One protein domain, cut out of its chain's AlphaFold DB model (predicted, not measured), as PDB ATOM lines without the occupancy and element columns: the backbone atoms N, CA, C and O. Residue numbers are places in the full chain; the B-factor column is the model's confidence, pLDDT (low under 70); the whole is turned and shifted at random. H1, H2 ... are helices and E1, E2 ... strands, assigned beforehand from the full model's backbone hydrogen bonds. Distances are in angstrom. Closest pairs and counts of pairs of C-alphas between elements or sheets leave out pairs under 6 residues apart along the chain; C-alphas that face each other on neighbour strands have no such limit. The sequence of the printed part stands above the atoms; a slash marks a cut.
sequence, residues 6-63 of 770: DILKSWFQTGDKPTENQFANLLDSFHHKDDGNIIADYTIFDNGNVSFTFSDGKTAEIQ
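What this domain is: This is residues 6 to 63 of the 770 residues of an uncharacterized protein of Tenacibaculum jejuense (UniProt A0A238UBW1). A stretched-out rod has two helices, H1 loosely folded back over H2, at one end and a small antiparallel sheet, E1, E2, E3 in order, at the other, joined by residues 31 to 38. The printed part has 58 residues with two named helices, then three named strands, of mixed class. It is extended, with a radius of gyration of the C-alphas of 17.6 A and spans of 53 by 19 by 14 A.

How they stand to each other: H1, residues 6 to 14, and H2, residues 20 to 30, are close but not clearly touching: their closest C-alphas, of Leu 8 and Leu 26, are 7.9 A apart. They run opposite ways at a steep tilt of 42 degrees. In both, every O i to N i+4 pair is within hydrogen-bond range. E1, residues 39 to 44, E2, residues 50 to 54, and E3, residues 59 to 62, form a meander, each strand the antiparallel neighbour of the one before. Neither helix is on this sheet. Within hydrogen-bond range are N 43 and O 51, 2.9 A, in hairpin E1 and E2, and N 52 and O 60, 2.8 A, in hairpin E2 and E3.

Where its parts are: H1 begins at C-alpha 6, (-77.367, -13.119, 7.952). H2 measures 15.7 A and E1 13.7 A from first to last C-alpha. E3 ends at C-alpha 62, (-107.033, -5.265, 17.351).

The domain as a whole: The C-alphas farthest apart, of Gly 15 and Asn 47, are 53.6 A apart. The printed part has no cut and no long link. Residues 28 to 37 have pLDDT under 70.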
ATOM      1  N   ASP A   6     -78.808 -12.881   7.818       75.94
ATOM      2  CA  ASP A   6     -77.367 -13.119   7.952       75.94
ATOM      3  C   ASP A   6     -76.899 -14.403   7.255       75.94
ATOM      4  O   ASP A   6     -75.753 -14.486   6.817       75.94
ATOM      5  N   ILE A   7     -77.798 -15.372   7.056       72.75
ATOM      6  CA  ILE A   7     -77.502 -16.608   6.318       72.75
ATOM      7  C   ILE A   7     -77.243 -16.295   4.836       72.75
ATOM      8  O   ILE A   7     -76.316 -16.839   4.239       72.75
ATOM      9  N   LEU A   8     -78.002 -15.355   4.257       71.50
ATOM     10  CA  LEU A   8     -77.789 -14.896   2.883       71.50
ATOM     11  C   LEU A   8     -76.440 -14.187   2.739       71.50
ATOM     12  O   LEU A   8     -75.693 -14.456   1.799       71.50
ATOM     13  N   LYS A   9     -76.113 -13.299   3.686       76.94
ATOM     14  CA  LYS A   9     -74.818 -12.603   3.703       76.94
ATOM     15  C   LYS A   9     -73.665 -13.596   3.815       76.94
ATOM     16  O   LYS A   9     -72.678 -13.436   3.106       76.94
ATOM     17  N   SER A  10     -73.818 -14.635   4.637       81.81
ATOM     18  CA  SER A  10     -72.814 -15.687   4.787       81.81
ATOM     19  C   SER A  10     -72.522 -16.393   3.463       81.81
ATOM     20  O   SER A  10     -71.352 -16.482   3.117       81.81
ATOM     21  N   TRP A  11     -73.529 -16.797   2.679       83.19
ATOM     22  CA  TRP A  11     -73.300 -17.435   1.370       83.19
ATOM     23  C   TRP A  11     -72.520 -16.542   0.396       83.19
ATOM     24  O   TRP A  11     -71.596 -17.004  -0.274       83.19
ATOM     25  N   PHE A  12     -72.827 -15.241   0.354       77.19
ATOM     26  CA  PHE A  12     -72.084 -14.296  -0.491       77.19
ATOM     27  C   PHE A  12     -70.670 -14.001   0.023       77.19
ATOM     28  O   PHE A  12     -69.779 -13.734  -0.781       77.19
ATOM     29  N   GLN A  13     -70.449 -14.053   1.339       83.25
ATOM     30  CA  GLN A  13     -69.139 -13.826   1.952       83.25
ATOM     31  C   GLN A  13     -68.223 -15.048   1.853       83.25
ATOM     32  O   GLN A  13     -67.022 -14.889   1.647       83.25
ATOM     33  N   THR A  14     -68.767 -16.258   1.996       81.31
ATOM     34  CA  THR A  14     -67.988 -17.505   1.954       81.31
ATOM     35  C   THR A  14     -67.834 -18.054   0.536       81.31
ATOM     36  O   THR A  14     -66.968 -18.891   0.299       81.31
ATOM     37  N   GLY A  15     -68.633 -17.565  -0.421       78.75
ATOM     38  CA  GLY A  15     -68.662 -18.062  -1.798       78.75
ATOM     39  C   GLY A  15     -69.443 -19.370  -1.959       78.75
ATOM     40  O   GLY A  15     -69.440 -19.956  -3.048       78.75
ATOM     41  N   ASP A  16     -70.121 -19.822  -0.902       80.75
ATOM     42  CA  ASP A  16     -70.961 -21.012  -0.929       80.75
ATOM     43  C   ASP A  16     -72.234 -20.760  -1.743       80.75
ATOM     44  O   ASP A  16     -72.897 -19.729  -1.619       80.75
ATOM     45  N   LYS A  17     -72.605 -21.730  -2.585       81.25
ATOM     46  CA  LYS A  17     -73.842 -21.668  -3.371       81.25
ATOM     47  C   LYS A  17     -74.951 -22.416  -2.631       81.25
ATOM     48  O   LYS A  17     -74.789 -23.619  -2.408       81.25
ATOM     49  N   PRO A  18     -76.074 -21.767  -2.282       82.88
ATOM     50  CA  PRO A  18     -77.189 -22.474  -1.674       82.88
ATOM     51  C   PRO A  18     -77.767 -23.511  -2.640       82.88
ATOM     52  O   PRO A  18     -77.795 -23.310  -3.856       82.88
ATOM     53  N   THR A  19     -78.260 -24.618  -2.091       85.88
ATOM     54  CA  THR A  19     -79.099 -25.553  -2.853       85.88
ATOM     55  C   THR A  19     -80.420 -24.889  -3.244       85.88
ATOM     56  O   THR A  19     -80.868 -23.952  -2.583       85.88
ATOM     57  N   GLU A  20     -81.081 -25.401  -4.284       81.75
ATOM     58  CA  GLU A  20     -82.386 -24.897  -4.740       81.75
ATOM     59  C   GLU A  20     -83.412 -24.832  -3.596       81.75
ATOM     60  O   GLU A  20     -84.058 -23.806  -3.413       81.75
ATOM     61  N   ASN A  21     -83.467 -25.860  -2.739       80.94
ATOM     62  CA  ASN A  21     -84.328 -25.864  -1.552       80.94
ATOM     63  C   ASN A  21     -83.918 -24.825  -0.500       80.94
ATOM     64  O   ASN A  21     -84.783 -24.194   0.097       80.94
ATOM     65  N   GLN A  22     -82.620 -24.637  -0.243       81.25
ATOM     66  CA  GLN A  22     -82.160 -23.613   0.706       81.25
ATOM     67  C   GLN A  22     -82.483 -22.204   0.204       81.25
ATOM     68  O   GLN A  22     -82.878 -21.349   0.993       81.25
ATOM     69  N   PHE A  23     -82.352 -21.976  -1.102       79.56
ATOM     70  CA  PHE A  23     -82.681 -20.704  -1.726       79.56
ATOM     71  C   PHE A  23     -84.196 -20.454  -1.755       79.56
ATOM     72  O   PHE A  23     -84.639 -19.365  -1.393       79.56
ATOM     73  N   ALA A  24     -84.994 -21.469  -2.100       74.44
ATOM     74  CA  ALA A  24     -86.453 -21.404  -2.059       74.44
ATOM     75  C   ALA A  24     -86.970 -21.132  -0.638       74.44
ATOM     76  O   ALA A  24     -87.744 -20.202  -0.446       74.44
ATOM     77  N   ASN A  25     -86.462 -21.851   0.369       74.69
ATOM     78  CA  ASN A  25     -86.830 -21.638   1.772       74.69
ATOM     79  C   ASN A  25     -86.445 -20.240   2.276       74.69
ATOM     80  O   ASN A  25     -87.170 -19.654   3.076       74.69
ATOM     81  N   LEU A  26     -85.314 -19.695   1.814       75.62
ATOM     82  CA  LEU A  26     -84.919 -18.330   2.139       75.62
ATOM     83  C   LEU A  26     -85.875 -17.309   1.499       75.62
ATOM     84  O   LEU A  26     -86.335 -16.405   2.194       75.62
ATOM     85  N   LEU A  27     -86.211 -17.448   0.214       70.19
ATOM     86  CA  LEU A  27     -87.190 -16.580  -0.456       70.19
ATOM     87  C   LEU A  27     -88.572 -16.660   0.205       70.19
ATOM     88  O   LEU A  27     -89.180 -15.634   0.505       70.19
ATOM     89  N   ASP A  28     -89.017 -17.871   0.530       66.94
ATOM     90  CA  ASP A  28     -90.247 -18.122   1.279       66.94
ATOM     91  C   ASP A  28     -90.155 -17.660   2.749       66.94
ATOM     92  O   ASP A  28     -91.162 -17.652   3.444       66.94
ATOM     93  N   SER A  29     -88.982 -17.250   3.251       67.94
ATOM     94  CA  SER A  29     -88.841 -16.626   4.576       67.94
ATOM     95  C   SER A  29     -88.963 -15.100   4.554       67.94
ATOM     96  O   SER A  29     -89.272 -14.514   5.597       67.94
ATOM     97  N   PHE A  30     -88.749 -14.476   3.386       62.38
ATOM     98  CA  PHE A  30     -88.963 -13.041   3.152       62.38
ATOM     99  C   PHE A  30     -90.439 -12.699   2.945       62.38
ATOM    100  O   PHE A  30     -90.869 -11.603   3.295       62.38
ATOM    101  N   HIS A  31     -91.227 -13.649   2.446       57.97
ATOM    102  CA  HIS A  31     -92.681 -13.571   2.447       57.97
ATOM    103  C   HIS A  31     -93.220 -14.424   3.593       57.97
ATOM    104  O   HIS A  31     -92.932 -15.608   3.657       57.97
ATOM    105  N   HIS A  32     -94.033 -13.872   4.493       57.59
ATOM    106  CA  HIS A  32     -94.774 -14.673   5.475       57.59
ATOM    107  C   HIS A  32     -95.871 -15.489   4.767       57.59
ATOM    108  O   HIS A  32     -97.050 -15.168   4.821       57.59
ATOM    109  N   LYS A  33     -95.469 -16.526   4.029       50.31
ATOM    110  CA  LYS A  33     -96.322 -17.270   3.095       50.31
ATOM    111  C   LYS A  33     -97.263 -18.265   3.769       50.31
ATOM    112  O   LYS A  33     -98.147 -18.785   3.101       50.31
ATOM    113  N   ASP A  34     -97.104 -18.505   5.067       54.03
ATOM    114  CA  ASP A  34     -97.994 -19.430   5.770       54.03
ATOM    115  C   ASP A  34     -99.382 -18.823   6.042       54.03
ATOM    116  O   ASP A  34    -100.318 -19.593   6.198       54.03
ATOM    117  N   ASP A  35     -99.532 -17.488   5.962       55.94
ATOM    118  CA  ASP A  35    -100.837 -16.809   5.811       55.94
ATOM    119  C   ASP A  35    -100.888 -15.813   4.629       55.94
ATOM    120  O   ASP A  35    -101.940 -15.259   4.324       55.94
ATOM    121  N   GLY A  36     -99.776 -15.601   3.913       55.66
ATOM    122  CA  GLY A  36     -99.757 -15.045   2.552       55.66
ATOM    123  C   GLY A  36    -100.118 -13.569   2.399       55.66
ATOM    124  O   GLY A  36    -100.032 -13.051   1.286       55.66
ATOM    125  N   ASN A  37    -100.456 -12.875   3.483       64.69
ATOM    126  CA  ASN A  37    -100.948 -11.518   3.388       64.69
ATOM    127  C   ASN A  37    -100.020 -10.483   4.003       64.69
ATOM    128  O   ASN A  37     -99.775 -10.479   5.208       64.69
ATOM    129  N   ILE A  38     -99.560  -9.553   3.173       70.81
ATOM    130  CA  ILE A  38     -98.956  -8.316   3.662       70.81
ATOM    131  C   ILE A  38    -100.069  -7.371   4.114       70.81
ATOM    132  O   ILE A  38    -101.169  -7.409   3.564       70.81
ATOM    133  N   ILE A  39     -99.796  -6.524   5.103       75.56
ATOM    134  CA  ILE A  39    -100.699  -5.423   5.437       75.56
ATOM    135  C   ILE A  39    -100.668  -4.462   4.244       75.56
ATOM    136  O   ILE A  39     -99.623  -3.898   3.926       75.56
ATOM    137  N   ALA A  40    -101.791  -4.354   3.545       82.94
ATOM    138  CA  ALA A  40    -101.985  -3.444   2.426       82.94
ATOM    139  C   ALA A  40    -102.424  -2.058   2.911       82.94
ATOM    140  O   ALA A  40    -102.058  -1.057   2.301       82.94
ATOM    141  N   ASP A  41    -103.190  -2.015   4.003       84.12
ATOM    142  CA  ASP A  41    -103.685  -0.786   4.613       84.12
ATOM    143  C   ASP A  41    -103.933  -0.987   6.114       84.12
ATOM    144  O   ASP A  41    -104.093  -2.120   6.578       84.12
ATOM    145  N   TYR A  42    -103.985   0.100   6.879       89.38
ATOM    146  CA  TYR A  42    -104.454   0.075   8.259       89.38
ATOM    147  C   TYR A  42    -105.380   1.257   8.530       89.38
ATOM    148  O   TYR A  42    -105.168   2.370   8.055       89.38
ATOM    149  N   THR A  43    -106.403   1.024   9.341       88.75
ATOM    150  CA  THR A  43    -107.340   2.061   9.765       88.75
ATOM    151  C   THR A  43    -107.363   2.116  11.281       88.75
ATOM    152  O   THR A  43    -107.537   1.092  11.944       88.75
ATOM    153  N   ILE A  44    -107.184   3.315  11.830       87.12
ATOM    154  CA  ILE A  44    -107.401   3.593  13.248       87.12
ATOM    155  C   ILE A  44    -108.798   4.190  13.360       87.12
ATOM    156  O   ILE A  44    -109.085   5.212  12.745       87.12
ATOM    157  N   PHE A  45    -109.671   3.531  14.108       86.50
ATOM    158  CA  PHE A  45    -111.014   4.037  14.369       86.50
ATOM    159  C   PHE A  45    -110.996   5.041  15.525       86.50
ATOM    160  O   PHE A  45    -110.098   5.008  16.365       86.50
ATOM    161  N   ASP A  46    -112.028   5.880  15.632       83.50
ATOM    162  CA  ASP A  46    -112.133   6.908  16.684       83.50
ATOM    163  C   ASP A  46    -112.104   6.333  18.114       83.50
ATOM    164  O   ASP A  46    -111.682   6.997  19.059       83.50
ATOM    165  N   ASN A  47    -112.508   5.069  18.287       79.81
ATOM    166  CA  ASN A  47    -112.416   4.345  19.561       79.81
ATOM    167  C   ASN A  47    -110.997   3.802  19.861       79.81
ATOM    168  O   ASN A  47    -110.769   3.191  20.905       79.81
ATOM    169  N   GLY A  48    -110.042   4.042  18.960       79.19
ATOM    170  CA  GLY A  48    -108.647   3.624  19.021       79.19
ATOM    171  C   GLY A  48    -108.394   2.161  18.659       79.19
ATOM    172  O   GLY A  48    -107.264   1.695  18.814       79.19
ATOM    173  N   ASN A  49    -109.409   1.430  18.188       86.69
ATOM    174  CA  ASN A  49    -109.209   0.117  17.583       86.69
ATOM    175  C   ASN A  49    -108.396   0.264  16.293       86.69
ATOM    176  O   ASN A  49    -108.543   1.247  15.564       86.69
ATOM    177  N   VAL A  50    -107.582  -0.740  15.987       89.94
ATOM    178  CA  VAL A  50    -106.777  -0.778  14.765       89.94
ATOM    179  C   VAL A  50    -107.237  -1.952  13.916       89.94
ATOM    180  O   VAL A  50    -107.180  -3.094  14.366       89.94
ATOM    181  N   SER A  51    -107.683  -1.683  12.692       89.12
ATOM    182  CA  SER A  51    -107.927  -2.715  11.684       89.12
ATOM    183  C   SER A  51    -106.776  -2.749  10.698       89.12
ATOM    184  O   SER A  51    -106.402  -1.721  10.139       89.12
ATOM    185  N   PHE A  52    -106.219  -3.931  10.475       87.19
ATOM    186  CA  PHE A  52    -105.248  -4.184   9.423       87.19
ATOM    187  C   PHE A  52    -105.963  -4.841   8.255       87.19
ATOM    188  O   PHE A  52    -106.549  -5.911   8.422       87.19
ATOM    189  N   THR A  53    -105.883  -4.229   7.076       86.75
ATOM    190  CA  THR A  53    -106.333  -4.833   5.826       86.75
ATOM    191  C   THR A  53    -105.162  -5.540   5.176       86.75
ATOM    192  O   THR A  53    -104.110  -4.963   4.912       86.75
ATOM    193  N   PHE A  54    -105.360  -6.815   4.912       85.00
ATOM    194  CA  PHE A  54    -104.406  -7.712   4.301       85.00
ATOM    195  C   PHE A  54    -104.501  -7.668   2.773       85.00
ATOM    196  O   PHE A  54    -105.528  -7.299   2.208       85.00
ATOM    197  N   SER A  55    -103.441  -8.070   2.074       81.50
ATOM    198  CA  SER A  55    -103.398  -8.072   0.605       81.50
ATOM    199  C   SER A  55    -104.410  -9.008  -0.072       81.50
ATOM    200  O   SER A  55    -104.657  -8.842  -1.263       81.50
ATOM    201  N   ASP A  56    -105.010  -9.963   0.646       81.25
ATOM    202  CA  ASP A  56    -106.153 -10.758   0.162       81.25
ATOM    203  C   ASP A  56    -107.519 -10.089   0.394       81.25
ATOM    204  O   ASP A  56    -108.552 -10.671   0.063       81.25
ATOM    205  N   GLY A  57    -107.539  -8.880   0.961       79.56
ATOM    206  CA  GLY A  57    -108.746  -8.127   1.293       79.56
ATOM    207  C   GLY A  57    -109.408  -8.529   2.612       79.56
ATOM    208  O   GLY A  57    -110.459  -7.979   2.940       79.56
ATOM    209  N   LYS A  58    -108.840  -9.468   3.382       81.81
ATOM    210  CA  LYS A  58    -109.321  -9.749   4.741       81.81
ATOM    211  C   LYS A  58    -108.862  -8.670   5.709       81.81
ATOM    212  O   LYS A  58    -107.857  -8.003   5.486       81.81
ATOM    213  N   THR A  59    -109.569  -8.546   6.821       85.44
ATOM    214  CA  THR A  59    -109.215  -7.624   7.896       85.44
ATOM    215  C   THR A  59    -108.961  -8.379   9.199       85.44
ATOM    216  O   THR A  59    -109.598  -9.400   9.467       85.44
ATOM    217  N   ALA A  60    -108.022  -7.891  10.009       83.94
ATOM    218  CA  ALA A  60    -107.911  -8.259  11.421       83.94
ATOM    219  C   ALA A  60    -108.007  -7.009  12.280       83.94
ATOM    220  O   ALA A  60    -107.286  -6.039  12.058       83.94
ATOM    221  N   GLU A  61    -108.868  -7.062  13.287       86.31
ATOM    222  CA  GLU A  61    -109.062  -5.968  14.227       86.31
ATOM    223  C   GLU A  61    -108.367  -6.273  15.550       86.31
ATOM    224  O   GLU A  61    -108.613  -7.300  16.186       86.31
ATOM    225  N   ILE A  62    -107.523  -5.344  15.984       83.81
ATOM    226  CA  ILE A  62    -107.033  -5.265  17.351       83.81
ATOM    227  C   ILE A  62    -107.881  -4.216  18.051       83.81
ATOM    228  O   ILE A  62    -107.808  -3.023  17.747       83.81
ATOM    229  N   GLN A  63    -108.701  -4.664  18.995       84.94
ATOM    230  CA  GLN A  63    -109.429  -3.736  19.844       84.94
ATOM    231  C   GLN A  63    -108.445  -3.043  20.780       84.94
ATOM    232  O   GLN A  63    -107.564  -3.693  21.354       84.94
TER     233      GLN A  63